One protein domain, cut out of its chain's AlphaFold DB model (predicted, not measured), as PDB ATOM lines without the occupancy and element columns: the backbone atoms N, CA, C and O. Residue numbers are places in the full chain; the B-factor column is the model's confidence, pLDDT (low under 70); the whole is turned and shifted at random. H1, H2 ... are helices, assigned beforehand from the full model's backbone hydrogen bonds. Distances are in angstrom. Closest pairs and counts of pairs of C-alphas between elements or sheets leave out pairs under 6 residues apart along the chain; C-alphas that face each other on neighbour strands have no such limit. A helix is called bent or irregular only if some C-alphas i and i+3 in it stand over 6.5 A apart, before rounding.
ATOM      1  N   GLU A  51      24.322 -22.841  -4.734       66.06
ATOM      2  CA  GLU A  51      23.609 -23.318  -5.917       66.06
ATOM      3  C   GLU A  51      22.140 -22.873  -5.940       66.06
ATOM      4  O   GLU A  51      21.651 -22.397  -6.961       66.06
ATOM      5  N   ALA A  52      21.450 -22.902  -4.795       70.44
ATOM      6  CA  ALA A  52      20.089 -22.377  -4.673       70.44
ATOM      7  C   ALA A  52      20.044 -20.850  -4.872       70.44
ATOM      8  O   ALA A  52      19.103 -20.330  -5.469       70.44
ATOM      9  N   GLN A  53      21.077 -20.117  -4.436       74.06
ATOM     10  CA  GLN A  53      21.207 -18.682  -4.725       74.06
ATOM     11  C   GLN A  53      21.467 -18.416  -6.209       74.06
ATOM     12  O   GLN A  53      20.908 -17.472  -6.765       74.06
ATOM     13  N   ALA A  54      22.293 -19.242  -6.857       76.38
ATOM     14  CA  ALA A  54      22.554 -19.146  -8.289       76.38
ATOM     15  C   ALA A  54      21.286 -19.431  -9.105       76.38
ATOM     16  O   ALA A  54      20.933 -18.634  -9.971       76.38
ATOM     17  N   LEU A  55      20.543 -20.489  -8.772       78.19
ATOM     18  CA  LEU A  55      19.259 -20.812  -9.399       78.19
ATOM     19  C   LEU A  55      18.208 -19.719  -9.159       78.19
ATOM     20  O   LEU A  55      17.482 -19.352 -10.082       78.19
ATOM     21  N   ASN A  56      18.149 -19.130  -7.960       75.56
ATOM     22  CA  ASN A  56      17.251 -18.005  -7.684       75.56
ATOM     23  C   ASN A  56      17.622 -16.769  -8.526       75.56
ATOM     24  O   ASN A  56      16.752 -16.150  -9.126       75.56
ATOM     25  N   ARG A  57      18.915 -16.452  -8.674       73.56
ATOM     26  CA  ARG A  57      19.365 -15.373  -9.574       73.56
ATOM     27  C   ARG A  57      19.037 -15.660 -11.038       73.56
ATOM     28  O   ARG A  57      18.534 -14.771 -11.709       73.56
ATOM     29  N   VAL A  58      19.266 -16.879 -11.526       72.69
ATOM     30  CA  VAL A  58      18.950 -17.267 -12.913       72.69
ATOM     31  C   VAL A  58      17.442 -17.238 -13.166       72.69
ATOM     32  O   VAL A  58      17.006 -16.706 -14.178       72.69
ATOM     33  N   SER A  59      16.625 -17.735 -12.237       69.06
ATOM     34  CA  SER A  59      15.160 -17.667 -12.355       69.06
ATOM     35  C   SER A  59      14.621 -16.236 -12.272       69.06
ATOM     36  O   SER A  59      13.680 -15.903 -12.987       69.06
ATOM     37  N   GLN A  60      15.231 -15.365 -11.461       66.88
ATOM     38  CA  GLN A  60      14.931 -13.933 -11.464       66.88
ATOM     39  C   GLN A  60      15.349 -13.275 -12.779       66.88
ATOM     40  O   GLN A  60      14.563 -12.510 -13.323       66.88
ATOM     41  N   GLN A  61      16.520 -13.627 -13.322       62.81
ATOM     42  CA  GLN A  61      17.000 -13.162 -14.624       62.81
ATOM     43  C   GLN A  61      16.053 -13.593 -15.752       62.81
ATOM     44  O   GLN A  61      15.724 -12.786 -16.602       62.81
ATOM     45  N   MET A  62      15.560 -14.834 -15.749       62.22
ATOM     46  CA  MET A  62      14.602 -15.310 -16.755       62.22
ATOM     47  C   MET A  62      13.201 -14.709 -16.584       62.22
ATOM     48  O   MET A  62      12.463 -14.594 -17.556       62.22
ATOM     49  N   LYS A  63      12.824 -14.305 -15.365       60.69
ATOM     50  CA  LYS A  63      11.592 -13.536 -15.121       60.69
ATOM     51  C   LYS A  63      11.713 -12.095 -15.615       60.69
ATOM     52  O   LYS A  63      10.764 -11.576 -16.194       60.69
ATOM     53  N   THR A  64      12.857 -11.443 -15.402       57.94
ATOM     54  CA  THR A  64      13.106 -10.087 -15.917       57.94
ATOM     55  C   THR A  64      13.349 -10.075 -17.423       57.94
ATOM     56  O   THR A  64      12.962  -9.117 -18.086       57.94
ATOM     57  N   ASP A  65      13.884 -11.161 -17.975       53.69
ATOM     58  CA  ASP A  65      14.006 -11.432 -19.410       53.69
ATOM     59  C   ASP A  65      12.736 -12.121 -19.938       53.69
ATOM     60  O   ASP A  65      12.775 -13.117 -20.664       53.69
ATOM     61  N   THR A  66      11.564 -11.600 -19.550       59.09
ATOM     62  CA  THR A  66      10.338 -11.932 -20.283       59.09
ATOM     63  C   THR A  66      10.626 -11.577 -21.744       59.09
ATOM     64  O   THR A  66      11.025 -10.434 -21.980       59.09
ATOM     65  N   PRO A  67      10.472 -12.492 -22.721       63.53
ATOM     66  CA  PRO A  67      10.872 -12.241 -24.099       63.53
ATOM     67  C   PRO A  67      10.006 -11.122 -24.670       63.53
ATOM     68  O   PRO A  67       8.909 -11.337 -25.188       63.53
ATOM     69  N   VAL A  68      10.489  -9.890 -24.529       69.81
ATOM     70  CA  VAL A  68       9.831  -8.713 -25.064       69.81
ATOM     71  C   VAL A  68       9.911  -8.877 -26.570       69.81
ATOM     72  O   VAL A  68      10.998  -8.867 -27.152       69.81
ATOM     73  N   ASN A  69       8.767  -9.103 -27.206       82.00
ATOM     74  CA  ASN A  69       8.727  -9.287 -28.645       82.00
ATOM     75  C   ASN A  69       9.113  -7.954 -29.311       82.00
ATOM     76  O   ASN A  69       8.308  -7.025 -29.380       82.00
ATOM     77  N   ARG A  70      10.374  -7.859 -29.752       84.62
ATOM     78  CA  ARG A  70      10.953  -6.635 -30.325       84.62
ATOM     79  C   ARG A  70      10.216  -6.183 -31.582       84.62
ATOM     80  O   ARG A  70       9.998  -4.989 -31.732       84.62
ATOM     81  N   GLU A  71       9.773  -7.123 -32.411       85.44
ATOM     82  CA  GLU A  71       8.994  -6.851 -33.623       85.44
ATOM     83  C   GLU A  71       7.658  -6.170 -33.286       85.44
ATOM     84  O   GLU A  71       7.319  -5.136 -33.860       85.44
ATOM     85  N   LYS A  72       6.941  -6.663 -32.267       86.12
ATOM     86  CA  LYS A  72       5.716  -6.011 -31.769       86.12
ATOM     87  C   LYS A  72       5.990  -4.612 -31.222       86.12
ATOM     88  O   LYS A  72       5.192  -3.707 -31.445       86.12
ATOM     89  N   VAL A  73       7.097  -4.422 -30.502       88.69
ATOM     90  CA  VAL A  73       7.479  -3.105 -29.965       88.69
ATOM     91  C   VAL A  73       7.780  -2.121 -31.094       88.69
ATOM     92  O   VAL A  73       7.370  -0.967 -31.018       88.69
ATOM     93  N   GLU A  74       8.479  -2.556 -32.135       88.75
ATOM     94  CA  GLU A  74       8.803  -1.724 -33.291       88.75
ATOM     95  C   GLU A  74       7.551  -1.339 -34.088       88.75
ATOM     96  O   GLU A  74       7.348  -0.156 -34.361       88.75
ATOM     97  N   ALA A  75       6.655  -2.296 -34.347       87.19
ATOM     98  CA  ALA A  75       5.367  -2.032 -34.987       87.19
ATOM     99  C   ALA A  75       4.511  -1.039 -34.180       87.19
ATOM    100  O   ALA A  75       3.948  -0.099 -34.741       87.19
ATOM    101  N   LEU A  76       4.456  -1.193 -32.852       88.38
ATOM    102  CA  LEU A  76       3.759  -0.250 -31.972       88.38
ATOM    103  C   LEU A  76       4.406   1.139 -31.985       88.38
ATOM    104  O   LEU A  76       3.696   2.138 -31.997       88.38
ATOM    105  N   ARG A  77       5.741   1.227 -32.005       89.44
ATOM    106  CA  ARG A  77       6.449   2.513 -32.113       89.44
ATOM    107  C   ARG A  77       6.138   3.221 -33.428       89.44
ATOM    108  O   ARG A  77       5.906   4.427 -33.402       89.44
ATOM    109  N   ALA A  78       6.099   2.494 -34.544       89.81
ATOM    110  CA  ALA A  78       5.712   3.051 -35.837       89.81
ATOM    111  C   ALA A  78       4.264   3.578 -35.813       89.81
ATOM    112  O   ALA A  78       4.041   4.736 -36.158       89.81
ATOM    113  N   ALA A  79       3.321   2.786 -35.285       88.38
ATOM    114  CA  ALA A  79       1.911   3.170 -35.143       88.38
ATOM    115  C   ALA A  79       1.676   4.348 -34.169       88.38
ATOM    116  O   ALA A  79       0.657   5.038 -34.202       88.38
ATOM    117  N   LEU A  80       2.596   4.575 -33.230       87.88
ATOM    118  CA  LEU A  80       2.570   5.759 -32.371       87.88
ATOM    119  C   LEU A  80       3.129   6.986 -33.102       87.88
ATOM    120  O   LEU A  80       2.565   8.071 -32.976       87.88
ATOM    121  N   ALA A  81       4.204   6.820 -33.879       89.06
ATOM    122  CA  ALA A  81       4.812   7.900 -34.655       89.06
ATOM    123  C   ALA A  81       3.877   8.429 -35.755       89.06
ATOM    124  O   ALA A  81       3.818   9.637 -35.979       89.06
ATOM    125  N   ASP A  82       3.107   7.551 -36.395       89.62
ATOM    126  CA  ASP A  82       2.097   7.922 -37.394       89.62
ATOM    127  C   ASP A  82       0.742   8.343 -36.776       89.62
ATOM    128  O   ASP A  82      -0.189   8.706 -37.496       89.62
ATOM    129  N   SER A  83       0.630   8.338 -35.438       84.06
ATOM    130  CA  SER A  83      -0.585   8.656 -34.667       84.06
ATOM    131  C   SER A  83      -1.814   7.785 -34.984       84.06
ATOM    132  O   SER A  83      -2.936   8.140 -34.593       84.06
ATOM    133  N   SER A  84      -1.634   6.648 -35.658       86.81
ATOM    134  CA  SER A  84      -2.700   5.697 -35.991       86.81
ATOM    135  C   SER A  84      -3.036   4.756 -34.836       86.81
ATOM    136  O   SER A  84      -4.130   4.188 -34.799       86.81
ATOM    137  N   TYR A  85      -2.147   4.629 -33.850       86.50
ATOM    138  CA  TYR A  85      -2.408   3.835 -32.661       86.50
ATOM    139  C   TYR A  85      -3.585   4.422 -31.872       86.50
ATOM    140  O   TYR A  85      -3.576   5.570 -31.412       86.50
ATOM    141  N   ARG A  86      -4.633   3.613 -31.715       88.44
ATOM    142  CA  ARG A  86      -5.819   3.930 -30.920       88.44
ATOM    143  C   ARG A  86      -5.919   2.902 -29.798       88.44
ATOM    144  O   ARG A  86      -6.150   1.730 -30.090       88.44
ATOM    145  N   PRO A  87      -5.724   3.309 -28.533       86.19
ATOM    146  CA  PRO A  87      -5.939   2.416 -27.406       86.19
ATOM    147  C   PRO A  87      -7.390   1.931 -27.411       86.19
ATOM    148  O   PRO A  87      -8.304   2.752 -27.451       86.19
ATOM    149  N   ASP A  88      -7.599   0.617 -27.372       90.94
ATOM    150  CA  ASP A  88      -8.929   0.025 -27.225       90.94
ATOM    151  C   ASP A  88      -9.293  -0.073 -25.729       90.94
ATOM    152  O   ASP A  88      -8.683  -0.870 -25.004       90.94
ATOM    153  N   PRO A  89     -10.290   0.694 -25.246       90.62
ATOM    154  CA  PRO A  89     -10.695   0.675 -23.844       90.62
ATOM    155  C   PRO A  89     -11.175  -0.701 -23.367       90.62
ATOM    156  O   PRO A  89     -10.953  -1.054 -22.208       90.62
ATOM    157  N   GLN A  90     -11.806  -1.499 -24.238       91.38
ATOM    158  CA  GLN A  90     -12.296  -2.829 -23.865       91.38
ATOM    159  C   GLN A  90     -11.137  -3.794 -23.626       91.38
ATOM    160  O   GLN A  90     -11.133  -4.530 -22.637       91.38
ATOM    161  N   SER A  91     -10.134  -3.765 -24.504       88.56
ATOM    162  CA  SER A  91      -8.914  -4.557 -24.351       88.56
ATOM    163  C   SER A  91      -8.146  -4.181 -23.083       88.56
ATOM    164  O   SER A  91      -7.690  -5.072 -22.366       88.56
ATOM    165  N   ILE A  92      -8.058  -2.887 -22.755       91.31
ATOM    166  CA  ILE A  92      -7.413  -2.415 -21.520       91.31
ATOM    167  C   ILE A  92      -8.153  -2.938 -20.287       91.31
ATOM    168  O   ILE A  92      -7.529  -3.544 -19.419       91.31
ATOM    169  N   ALA A  93      -9.476  -2.770 -20.226       92.75
ATOM    170  CA  ALA A  93     -10.280  -3.228 -19.093       92.75
ATOM    171  C   ALA A  93     -10.161  -4.746 -18.870       92.75
ATOM    172  O   ALA A  93      -9.978  -5.199 -17.741       92.75
ATOM    173  N   ARG A  94     -10.186  -5.537 -19.953       91.81
ATOM    174  CA  ARG A  94      -9.964  -6.991 -19.885       91.81
ATOM    175  C   ARG A  94      -8.577  -7.329 -19.338       91.81
ATOM    176  O   ARG A  94      -8.463  -8.213 -18.497       91.81
ATOM    177  N   LYS A  95      -7.536  -6.617 -19.784       91.75
ATOM    178  CA  LYS A  95      -6.157  -6.841 -19.329       91.75
ATOM    179  C   LYS A  95      -5.959  -6.464 -17.862       91.75
ATOM    180  O   LYS A  95      -5.230  -7.157 -17.161       91.75
ATOM    181  N   MET A  96      -6.617  -5.403 -17.396       91.94
ATOM    182  CA  MET A  96      -6.603  -5.014 -15.984       91.94
ATOM    183  C   MET A  96      -7.239  -6.095 -15.107       91.94
ATOM    184  O   MET A  96      -6.629  -6.484 -14.120       91.94
ATOM    185  N   LEU A  97      -8.394  -6.640 -15.507       92.56
ATOM    186  CA  LEU A  97      -9.049  -7.732 -14.778       92.56
ATOM    187  C   LEU A  97      -8.204  -9.019 -14.759       92.56
ATOM    188  O   LEU A  97      -8.085  -9.668 -13.728       92.56
ATOM    189  N   GLU A  98      -7.598  -9.382 -15.894       90.44
ATOM    190  CA  GLU A  98      -6.698 -10.541 -15.979       90.44
ATOM    191  C   GLU A  98      -5.465 -10.359 -15.083       90.44
ATOM    192  O   GLU A  98      -5.053 -11.295 -14.404       90.44
ATOM    193  N   SER A  99      -4.901  -9.148 -15.046       90.25
ATOM    194  CA  SER A  99      -3.757  -8.838 -14.184       90.25
ATOM    195  C   SER A  99      -4.142  -8.941 -12.708       90.25
ATOM    196  O   SER A  99      -3.425  -9.587 -11.956       90.25
ATOM    197  N   ASP A 100      -5.292  -8.383 -12.314       86.44
ATOM    198  CA  ASP A 100      -5.824  -8.465 -10.946       86.44
ATOM    199  C   ASP A 100      -6.063  -9.917 -10.500       86.44
ATOM    200  O   ASP A 100      -5.772 -10.268  -9.368       86.44
ATOM    201  N   SER A 101      -6.486 -10.802 -11.412       82.50
ATOM    202  CA  SER A 101      -6.666 -12.232 -11.112       82.50
ATOM    203  C   SER A 101      -5.366 -13.031 -10.921       82.50
ATOM    204  O   SER A 101      -5.411 -14.161 -10.435       82.50
ATOM    205  N   GLN A 102      -4.225 -12.488 -11.359       77.06
ATOM    206  CA  GLN A 102      -2.906 -13.128 -11.262       77.06
ATOM    207  C   GLN A 102      -2.059 -12.595 -10.094       77.06
ATOM    208  O   GLN A 102      -0.998 -13.167  -9.826       77.06
ATOM    209  N   PHE A 103      -2.503 -11.519  -9.437       60.25
ATOM    210  CA  PHE A 103      -1.916 -10.978  -8.207       60.25
ATOM    211  C   PHE A 103      -2.623 -11.538  -6.967       60.25
ATOM    212  O   PHE A 103      -1.927 -11.658  -5.931       60.25
TER     213      PHE A 103
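This is residues 51 to 103 of the 103 residues of the protein "Anti-sigma-28 factor" of Pseudomonadales bacterium (UniProt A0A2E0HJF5). The printed part is an open hook made of three separate helices: H1 and H2 follow one another along one long side, the chain turns after H2, and H3 folds back at a distance, with an empty space between the two sides. No helix packs on another, and the far end of the long side is made by H1 alone. The printed part has 53 residues with three named helices, in the order H1, H2, H3, and no named strand; the class is all helix. The whole is extended, with a radius of gyration of the C-alphas of 16.6 A, and flat, with spans of 49 by 27 by 10 A.

H1 is residues 51 to 64, Glu 51 to Thr 64, and measures 19.6 A from first to last C-alpha; it begins with C-alpha 51 at (23.609, -23.318, -5.917). H2 is residues 70 to 81, Arg 70 to Ala 81, 16.4 A long, with C-alpha 70 at (10.953, -6.635, -30.325) and C-alpha 81 at (4.812, 7.900, -34.655). H3 is residues 89 to 102, Pro 89 to Gln 102, 20.2 A long, and ends with C-alpha 102 at (-2.906, -13.128, -11.262). H1 and H3, 14 residues each, are the longest helices by residues.

H1 touches no helix. H1 and H2 are apart, with no C-alpha of the one within 8 A of the other, though a tight link of 5 residues joins them. H2 and H3 are apart by the same measure, and a short link of 7 residues joins them. H1 and H3 are apart as well. The N-to-C direction of H1 is (-0.53, 0.56, -0.63), that of H2 is (-0.40, 0.90, -0.19) and that of H3 is (0.34, -0.58, 0.74). In H1, H2 and H3 every O i to N i+4 pair is within hydrogen-bond range. No helix is bent or irregular.

The C-alphas of Glu 51 and Ser 84 are the two farthest apart, at 49.4 A, while those of Glu 51 and Phe 103, the first and last printed, are 28.4 A apart. Residues 51 to 75, residues 78 to 83 and residues 86 to 103 stand free, with no C-alpha 8 or more apart along the chain within 10 A. The printed part has no cut and no long link, and Phe 103 is the chain's last residue. The mean pLDDT of the printed part is 80.6; it is under 70 at residue 51, residues 59 to 68, of which 59 to 64 belong to H1, and residue 103. The mean pLDDT is 69 in H1, 88 in H2 and 89 in H3.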